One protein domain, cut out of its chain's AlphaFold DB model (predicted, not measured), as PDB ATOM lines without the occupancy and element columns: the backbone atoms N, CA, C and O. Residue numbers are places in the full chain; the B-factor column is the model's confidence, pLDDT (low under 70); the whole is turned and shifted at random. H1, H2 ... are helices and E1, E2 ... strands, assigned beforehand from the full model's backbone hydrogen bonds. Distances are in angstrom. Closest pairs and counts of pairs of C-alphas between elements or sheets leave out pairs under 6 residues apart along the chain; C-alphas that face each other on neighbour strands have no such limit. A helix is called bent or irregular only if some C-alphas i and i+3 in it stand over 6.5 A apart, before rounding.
ATOM      1  N   LYS A   5       7.722 -16.051 -44.288       56.91
ATOM      2  CA  LYS A   5       9.142 -16.398 -44.469       56.91
ATOM      3  C   LYS A   5       9.482 -16.731 -45.927       56.91
ATOM      4  O   LYS A   5      10.578 -16.400 -46.358       56.91
ATOM      5  N   GLY A   6       8.558 -17.337 -46.677       66.25
ATOM      6  CA  GLY A   6       8.776 -17.713 -48.078       66.25
ATOM      7  C   GLY A   6       8.756 -16.505 -49.012       66.25
ATOM      8  O   GLY A   6       9.638 -16.362 -49.853       66.25
ATOM      9  N   VAL A   7       7.812 -15.583 -48.796       73.31
ATOM     10  CA  VAL A   7       7.727 -14.330 -49.566       73.31
ATOM     11  C   VAL A   7       8.963 -13.464 -49.337       73.31
ATOM     12  O   VAL A   7       9.552 -12.961 -50.289       73.31
ATOM     13  N   PHE A   8       9.407 -13.341 -48.083       68.69
ATOM     14  CA  PHE A   8      10.609 -12.576 -47.762       68.69
ATOM     15  C   PHE A   8      11.882 -13.229 -48.308       68.69
ATOM     16  O   PHE A   8      12.753 -12.526 -48.811       68.69
ATOM     17  N   ALA A   9      11.998 -14.560 -48.241       69.44
ATOM     18  CA  ALA A   9      13.136 -15.278 -48.809       69.44
ATOM     19  C   ALA A   9      13.228 -15.076 -50.328       69.44
ATOM     20  O   ALA A   9      14.296 -14.733 -50.824       69.44
ATOM     21  N   ARG A  10      12.099 -15.190 -51.037       73.06
ATOM     22  CA  ARG A  10      12.026 -14.999 -52.489       73.06
ATOM     23  C   ARG A  10      12.319 -13.553 -52.898       73.06
ATOM     24  O   ARG A  10      13.138 -13.321 -53.777       73.06
ATOM     25  N   TRP A  11      11.742 -12.580 -52.190       77.06
ATOM     26  CA  TRP A  11      12.049 -11.159 -52.391       77.06
ATOM     27  C   TRP A  11      13.531 -10.846 -52.137       77.06
ATOM     28  O   TRP A  11      14.154 -10.091 -52.880       77.06
ATOM     29  N   LYS A  12      14.120 -11.448 -51.096       72.75
ATOM     30  CA  LYS A  12      15.539 -11.282 -50.767       72.75
ATOM     31  C   LYS A  12      16.431 -11.884 -51.855       72.75
ATOM     32  O   LYS A  12      17.405 -11.257 -52.250       72.75
ATOM     33  N   GLU A  13      16.107 -13.064 -52.359       70.88
ATOM     34  CA  GLU A  13      16.859 -13.692 -53.448       70.88
ATOM     35  C   GLU A  13      16.818 -12.864 -54.744       70.88
ATOM     36  O   GLU A  13      17.799 -12.798 -55.483       70.88
ATOM     37  N   GLU A  14      15.696 -12.195 -55.003       68.50
ATOM     38  CA  GLU A  14      15.481 -11.408 -56.218       68.50
ATOM     39  C   GLU A  14      16.064  -9.986 -56.141       68.50
ATOM     40  O   GLU A  14      16.584  -9.477 -57.133       68.50
ATOM     41  N   HIS A  15      16.028  -9.345 -54.968       68.31
ATOM     42  CA  HIS A  15      16.368  -7.922 -54.820       68.31
ATOM     43  C   HIS A  15      17.497  -7.618 -53.833       68.31
ATOM     44  O   HIS A  15      17.873  -6.454 -53.662       68.31
ATOM     45  N   TRP A  16      18.041  -8.629 -53.161       64.94
ATOM     46  CA  TRP A  16      19.095  -8.451 -52.166       64.94
ATOM     47  C   TRP A  16      20.304  -9.339 -52.409       64.94
ATOM     48  O   TRP A  16      21.418  -8.945 -52.055       64.94
ATOM     49  N   ASP A  17      20.124 -10.538 -52.956       68.19
ATOM     50  CA  ASP A  17      21.261 -11.417 -53.175       68.19
ATOM     51  C   ASP A  17      22.105 -10.979 -54.370       68.19
ATOM     52  O   ASP A  17      21.609 -10.407 -55.341       68.19
ATOM     53  N   ILE A  18      23.413 -11.183 -54.251       61.00
ATOM     54  CA  ILE A  18      24.354 -10.821 -55.306       61.00
ATOM     55  C   ILE A  18      24.390 -11.998 -56.273       61.00
ATOM     56  O   ILE A  18      24.920 -13.054 -55.929       61.00
ATOM     57  N   LYS A  19      23.824 -11.823 -57.467       57.81
ATOM     58  CA  LYS A  19      23.918 -12.830 -58.523       57.81
ATOM     59  C   LYS A  19      25.155 -12.544 -59.379       57.81
ATOM     60  O   LYS A  19      25.322 -11.406 -59.819       57.81
ATOM     61  N   PRO A  20      26.048 -13.527 -59.585       54.12
ATOM     62  CA  PRO A  20      27.111 -13.392 -60.569       54.12
ATOM     63  C   PRO A  20      26.467 -13.411 -61.956       54.12
ATOM     64  O   PRO A  20      25.908 -14.428 -62.364       54.12
ATOM     65  N   ASP A  21      26.507 -12.279 -62.653       53.69
ATOM     66  CA  ASP A  21      26.075 -12.199 -64.044       53.69
ATOM     67  C   ASP A  21      27.299 -12.485 -64.917       53.69
ATOM     68  O   ASP A  21      28.270 -11.724 -64.928       53.69
ATOM     69  N   ILE A  22      27.311 -13.655 -65.556       53.97
ATOM     70  CA  ILE A  22      28.356 -14.017 -66.514       53.97
ATOM     71  C   ILE A  22      27.879 -13.473 -67.854       53.97
ATOM     72  O   ILE A  22      27.113 -14.127 -68.563       53.97
ATOM     73  N   ASP A  23      28.291 -12.245 -68.162       50.53
ATOM     74  CA  ASP A  23      27.985 -11.623 -69.443       50.53
ATOM     75  C   ASP A  23      28.762 -12.356 -70.545       50.53
ATOM     76  O   ASP A  23      29.965 -12.189 -70.725       50.53
ATOM     77  N   ASN A  24      28.065 -13.247 -71.247       52.53
ATOM     78  CA  ASN A  24      28.627 -14.114 -72.285       52.53
ATOM     79  C   ASN A  24      28.827 -13.378 -73.628       52.53
ATOM     80  O   ASN A  24      29.011 -14.031 -74.657       52.53
ATOM     81  N   ARG A  25      28.711 -12.040 -73.659       56.69
ATOM     82  CA  ARG A  25      28.770 -11.243 -74.898       56.69
ATOM     83  C   ARG A  25      30.150 -10.687 -75.241       56.69
ATOM     84  O   ARG A  25      30.344 -10.318 -76.396       56.69
ATOM     85  N   ASP A  26      31.105 -10.700 -74.314       46.75
ATOM     86  CA  ASP A  26      32.463 -10.204 -74.550       46.75
ATOM     87  C   ASP A  26      33.520 -11.301 -74.306       46.75
ATOM     88  O   ASP A  26      33.447 -12.019 -73.310       46.75
ATOM     89  N   PRO A  27      34.555 -11.436 -75.165       51.91
ATOM     90  CA  PRO A  27      35.642 -12.410 -74.982       51.91
ATOM     91  C   PRO A  27      36.539 -12.109 -73.767       51.91
ATOM     92  O   PRO A  27      37.478 -12.851 -73.478       51.91
ATOM     93  N   VAL A  28      36.258 -11.024 -73.048       51.31
ATOM     94  CA  VAL A  28      36.877 -10.677 -71.775       51.31
ATOM     95  C   VAL A  28      35.828 -10.931 -70.700       51.31
ATOM     96  O   VAL A  28      34.863 -10.183 -70.601       51.31
ATOM     97  N   PHE A  29      36.012 -11.995 -69.913       49.50
ATOM     98  CA  PHE A  29      35.186 -12.338 -68.751       49.50
ATOM     99  C   PHE A  29      35.194 -11.196 -67.717       49.50
ATOM    100  O   PHE A  29      35.909 -11.241 -66.714       49.50
ATOM    101  N   PHE A  30      34.402 -10.152 -67.941       47.94
ATOM    102  CA  PHE A  30      34.087  -9.175 -66.918       47.94
ATOM    103  C   PHE A  30      32.999  -9.787 -66.041       47.94
ATOM    104  O   PHE A  30      31.835  -9.855 -66.421       47.94
ATOM    105  N   LEU A  31      33.390 -10.255 -64.852       50.88
ATOM    106  CA  LEU A  31      32.466 -10.553 -63.757       50.88
ATOM    107  C   LEU A  31      31.756  -9.249 -63.367       50.88
ATOM    108  O   LEU A  31      32.184  -8.526 -62.465       50.88
ATOM    109  N   SER A  32      30.691  -8.911 -64.088       50.81
ATOM    110  CA  SER A  32      29.860  -7.756 -63.789       50.81
ATOM    111  C   SER A  32      28.955  -8.132 -62.624       50.81
ATOM    112  O   SER A  32      27.951  -8.829 -62.761       50.81
ATOM    113  N   ILE A  33      29.356  -7.734 -61.418       58.09
ATOM    114  CA  ILE A  33      28.564  -7.970 -60.214       58.09
ATOM    115  C   ILE A  33      27.411  -6.961 -60.214       58.09
ATOM    116  O   ILE A  33      27.556  -5.822 -59.754       58.09
ATOM    117  N   SER A  34      26.247  -7.374 -60.714       60.91
ATOM    118  CA  SER A  34      25.017  -6.585 -60.664       60.91
ATOM    119  C   SER A  34      24.480  -6.546 -59.227       60.91
ATOM    120  O   SER A  34      23.601  -7.294 -58.812       60.91
ATOM    121  N   THR A  35      25.037  -5.658 -58.397       64.25
ATOM    122  CA  THR A  35      24.516  -5.451 -57.039       64.25
ATOM    123  C   THR A  35      23.163  -4.741 -57.120       64.25
ATOM    124  O   THR A  35      23.105  -3.623 -57.654       64.25
ATOM    125  N   PRO A  36      22.079  -5.317 -56.577       71.62
ATOM    126  CA  PRO A  36      20.772  -4.675 -56.604       71.62
ATOM    127  C   PRO A  36      20.755  -3.418 -55.716       71.62
ATOM    128  O   PRO A  36      21.456  -3.330 -54.703       71.62
ATOM    129  N   TRP A  37      19.961  -2.412 -56.107       73.69
ATOM    130  CA  TRP A  37      19.909  -1.093 -55.453       73.69
ATOM    131  C   TRP A  37      19.699  -1.148 -53.924       73.69
ATOM    132  O   TRP A  37      20.448  -0.473 -53.211       73.69
ATOM    133  N   PRO A  38      18.796  -1.996 -53.383       74.12
ATOM    134  CA  PRO A  38      18.592  -2.116 -51.937       74.12
ATOM    135  C   PRO A  38      19.865  -2.517 -51.184       74.12
ATOM    136  O   PRO A  38      20.134  -2.002 -50.098       74.12
ATOM    137  N   ARG A  39      20.690  -3.386 -51.781       74.94
ATOM    138  CA  ARG A  39      21.951  -3.827 -51.179       74.94
ATOM    139  C   ARG A  39      23.015  -2.737 -51.196       74.94
ATOM    140  O   ARG A  39      23.714  -2.573 -50.201       74.94
ATOM    141  N   ARG A  40      23.099  -1.942 -52.268       76.75
ATOM    142  CA  ARG A  40      24.030  -0.797 -52.325       76.75
ATOM    143  C   ARG A  40      23.699   0.249 -51.266       76.75
ATOM    144  O   ARG A  40      24.591   0.743 -50.579       76.75
ATOM    145  N   VAL A  41      22.412   0.566 -51.113       80.19
ATOM    146  CA  VAL A  41      21.941   1.498 -50.079       80.19
ATOM    147  C   VAL A  41      22.248   0.934 -48.693       80.19
ATOM    148  O   VAL A  41      22.781   1.647 -47.843       80.19
ATOM    149  N   TRP A  42      22.002  -0.358 -48.472       80.75
ATOM    150  CA  TRP A  42      22.355  -1.006 -47.215       80.75
ATOM    151  C   TRP A  42      23.840  -0.924 -46.903       80.75
ATOM    152  O   TRP A  42      24.184  -0.518 -45.803       80.75
ATOM    153  N   GLU A  43      24.724  -1.269 -47.836       80.88
ATOM    154  CA  GLU A  43      26.169  -1.208 -47.604       80.88
ATOM    155  C   GLU A  43      26.640   0.216 -47.302       80.88
ATOM    156  O   GLU A  43      27.381   0.412 -46.336       80.88
ATOM    157  N   LYS A  44      26.120   1.213 -48.030       84.31
ATOM    158  CA  LYS A  44      26.403   2.635 -47.789       84.31
ATOM    159  C   LYS A  44      25.987   3.087 -46.387       84.31
ATOM    160  O   LYS A  44      26.712   3.834 -45.735       84.31
ATOM    161  N   HIS A  45      24.829   2.634 -45.915       86.56
ATOM    162  CA  HIS A  45      24.270   3.059 -44.630       86.56
ATOM    163  C   HIS A  45      24.537   2.078 -43.483       86.56
ATOM    164  O   HIS A  45      24.200   2.379 -42.341       86.56
ATOM    165  N   ARG A  46      25.188   0.934 -43.731       84.44
ATOM    166  CA  ARG A  46      25.381  -0.146 -42.747       84.44
ATOM    167  C   ARG A  46      26.068   0.340 -41.477       84.44
ATOM    168  O   ARG A  46      25.687  -0.076 -40.387       84.44
ATOM    169  N   GLY A  47      27.085   1.192 -41.617       88.19
ATOM    170  CA  GLY A  47      27.800   1.776 -40.480       88.19
ATOM    171  C   GLY A  47      26.880   2.634 -39.613       88.19
ATOM    172  O   GLY A  47      26.785   2.413 -38.409       88.19
ATOM    173  N   TRP A  48      26.126   3.533 -40.249       89.12
ATOM    174  CA  TRP A  48      25.159   4.395 -39.571       89.12
ATOM    175  C   TRP A  48      24.029   3.592 -38.914       89.12
ATOM    176  O   TRP A  48      23.728   3.808 -37.746       89.12
ATOM    177  N   ILE A  49      23.470   2.598 -39.608       87.19
ATOM    178  CA  ILE A  49      22.419   1.717 -39.074       87.19
ATOM    179  C   ILE A  49      22.926   0.948 -37.850       87.19
ATOM    180  O   ILE A  49      22.227   0.873 -36.842       87.19
ATOM    181  N   LYS A  50      24.153   0.410 -37.897       87.62
ATOM    182  CA  LYS A  50      24.770  -0.249 -36.735       87.62
ATOM    183  C   LYS A  50      24.936   0.712 -35.564       87.62
ATOM    184  O   LYS A  50      24.637   0.339 -34.436       87.62
ATOM    185  N   GLN A  51      25.397   1.931 -35.828       90.06
ATOM    186  CA  GLN A  51      25.558   2.943 -34.793       90.06
ATOM    187  C   GLN A  51      24.208   3.282 -34.156       90.06
ATOM    188  O   GLN A  51      24.078   3.171 -32.941       90.06
ATOM    189  N   VAL A  52      23.185   3.594 -34.954       90.25
ATOM    190  CA  VAL A  52      21.819   3.846 -34.466       90.25
ATOM    191  C   VAL A  52      21.300   2.667 -33.644       90.25
ATOM    192  O   VAL A  52      20.717   2.878 -32.587       90.25
ATOM    193  N   PHE A  53      21.561   1.430 -34.071       89.00
ATOM    194  CA  PHE A  53      21.160   0.237 -33.327       89.00
ATOM    195  C   PHE A  53      21.840   0.142 -31.952       89.00
ATOM    196  O   PHE A  53      21.181  -0.174 -30.964       89.00
ATOM    197  N   ILE A  54      23.133   0.470 -31.863       91.94
ATOM    198  CA  ILE A  54      23.865   0.534 -30.587       91.94
ATOM    199  C   ILE A  54      23.282   1.628 -29.684       91.94
ATOM    200  O   ILE A  54      23.036   1.373 -28.508       91.94
ATOM    201  N   TRP A  55      23.011   2.819 -30.226       92.50
ATOM    202  CA  TRP A  55      22.366   3.906 -29.479       92.50
ATOM    203  C   TRP A  55      20.982   3.510 -28.966       92.50
ATOM    204  O   TRP A  55      20.645   3.791 -27.818       92.50
ATOM    205  N   LEU A  56      20.196   2.814 -29.789       93.44
ATOM    206  CA  LEU A  56      18.878   2.323 -29.408       93.44
ATOM    207  C   LEU A  56      18.975   1.303 -28.267       93.44
ATOM    208  O   LEU A  56      18.227   1.393 -27.299       93.44
ATOM    209  N   LEU A  57      19.921   0.363 -28.351       91.75
ATOM    210  CA  LEU A  57      20.174  -0.605 -27.284       91.75
ATOM    211  C   LEU A  57      20.617   0.076 -25.990       91.75
ATOM    212  O   LEU A  57      20.140  -0.302 -24.924       91.75
ATOM    213  N   ALA A  58      21.479   1.090 -26.072       89.88
ATOM    214  CA  ALA A  58      21.900   1.867 -24.912       89.88
ATOM    215  C   ALA A  58      20.723   2.629 -24.277       89.88
ATOM    216  O   ALA A  58      20.590   2.627 -23.056       89.88
ATOM    217  N   LEU A  59      19.834   3.217 -25.087       91.19
ATOM    218  CA  LEU A  59      18.609   3.873 -24.614       91.19
ATOM    219  C   LEU A  59      17.654   2.890 -23.935       91.19
ATOM    220  O   LEU A  59      17.131   3.184 -22.862       91.19
ATOM    221  N   ILE A  60      17.446   1.717 -24.533       90.38
ATOM    222  CA  ILE A  60      16.599   0.670 -23.955       90.38
ATOM    223  C   ILE A  60      17.209   0.177 -22.642       90.38
ATOM    224  O   ILE A  60      16.505   0.106 -21.640       90.38
ATOM    225  N   ALA A  61      18.512  -0.112 -22.617       87.62
ATOM    226  CA  ALA A  61      19.213  -0.540 -21.411       87.62
ATOM    227  C   ALA A  61      19.139   0.527 -20.310       87.62
ATOM    228  O   ALA A  61      18.804   0.204 -19.174       87.62
ATOM    229  N   GLY A  62      19.363   1.799 -20.652       86.62
ATOM    230  CA  GLY A  62      19.199   2.926 -19.737       86.62
ATOM    231  C   GLY A  62      17.777   3.016 -19.184       86.62
ATOM    232  O   GLY A  62      17.598   3.083 -17.972       86.62
ATOM    233  N   GLY A  63      16.755   2.929 -20.038       88.38
ATOM    234  CA  GLY A  63      15.348   2.923 -19.623       88.38
ATOM    235  C   GLY A  63      14.995   1.746 -18.708       88.38
ATOM    236  O   GLY A  63      14.312   1.928 -17.701       88.38
ATOM    237  N   VAL A  64      15.512   0.551 -19.003       87.00
ATOM    238  CA  VAL A  64      15.345  -0.642 -18.156       87.00
ATOM    239  C   VAL A  64      16.010  -0.444 -16.793       87.00
ATOM    240  O   VAL A  64      15.390  -0.745 -15.777       87.00
ATOM    241  N   ILE A  65      17.228   0.103 -16.749       83.00
ATOM    242  CA  ILE A  65      17.932   0.409 -15.494       83.00
ATOM    243  C   ILE A  65      17.159   1.457 -14.683       83.00
ATOM    244  O   ILE A  65      16.960   1.280 -13.487       83.00
ATOM    245  N   THR A  66      16.666   2.513 -15.332       82.69
ATOM    246  CA  THR A  66      15.885   3.580 -14.676       82.69
ATOM    247  C   THR A  66      14.599   3.025 -14.061       82.69
ATOM    248  O   THR A  66      14.262   3.348 -12.923       82.69
ATOM    249  N   LYS A  67      13.928   2.114 -14.781       81.94
ATOM    250  CA  LYS A  67      12.746   1.391 -14.297       81.94
ATOM    251  C   LYS A  67      13.072   0.449 -13.131       81.94
ATOM    252  O   LYS A  67      12.293   0.350 -12.191       81.94
ATOM    253  N   LEU A  68      14.219  -0.233 -13.165       79.19
ATOM    254  CA  LEU A  68      14.670  -1.106 -12.073       79.19
ATOM    255  C   LEU A  68      15.059  -0.328 -10.811       79.19
ATOM    256  O   LEU A  68      14.881  -0.833  -9.707       79.19
ATOM    257  N   LEU A  69      15.562   0.897 -10.964       81.06
ATOM    258  CA  LEU A  69      15.908   1.789  -9.856       81.06
ATOM    259  C   LEU A  69      14.689   2.498  -9.240       81.06
ATOM    260  O   LEU A  69      14.860   3.264  -8.295       81.06
ATOM    261  N   GLY A  70      13.474   2.266  -9.751       70.31
ATOM    262  CA  GLY A  70      12.248   2.894  -9.243       70.31
ATOM    263  C   GLY A  70      12.190   4.408  -9.468       70.31
ATOM    264  O   GLY A  70      11.442   5.103  -8.788       70.31
TER     265      GLY A  70
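What this domain is: This is residues 5 to 70 of the 72 residues of an uncharacterized protein of Pseudomonas sp. OV467 (UniProt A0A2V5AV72). A loose two-strand hairpin, E1 and E2, makes one end of a long, thin shape, and the bent helix H2 leads from it to the other end, its residues 43 to 68 standing free. The short helix H1 sits off to one side near the junction. The printed part has 66 residues with two named helices and two named strands, in the order H1, E1, E2, H2; the class is mostly helix. The whole is extended, with a radius of gyration of the C-alphas of 20.3 A and spans of 71 by 27 by 13 A.

Where its parts are: E1 is residues 19 to 22 and E2 residues 31 to 34. H1, residues 5 to 15, begins at C-alpha 5 (9.142, -16.398, -44.469) and is 15.2 A long. H2, residues 37 to 68, was assigned as one helix by its hydrogen bonds but is bent: C-alphas 44 and 47 are 7.5 A apart. Arm H2a is residues 37 to 44; arm H2b, residues 47 to 68, is 31.4 A long and ends at C-alpha 68 (14.670, -1.106, -12.073).

How they stand to each other: E1 and E2 are antiparallel at 139 degrees, with C-alphas 20 and 33 facing each other at 5.6 A and no backbone N and O within hydrogen-bond range across the pair. H1 and H2a only just touch, with 3 pairs of C-alphas within 8 A, the closest His 15 and Pro 38 at 6.9 A. Their lines are about perpendicular, 85 degrees. H2a and H2b stand at a steep tilt of 69 degrees, only just short of about perpendicular. H1 and H2b are apart. In H1, H2a and H2b every O i to N i+4 pair is within hydrogen-bond range.

The domain as a whole: The C-alphas farthest apart, Pro 27 and Gly 70, are 71.4 A apart. The printed part has no cut and no long link. Its mean pLDDT is 73.2; residues 5 to 6, 8 to 9 and 14 to 35 are under 70.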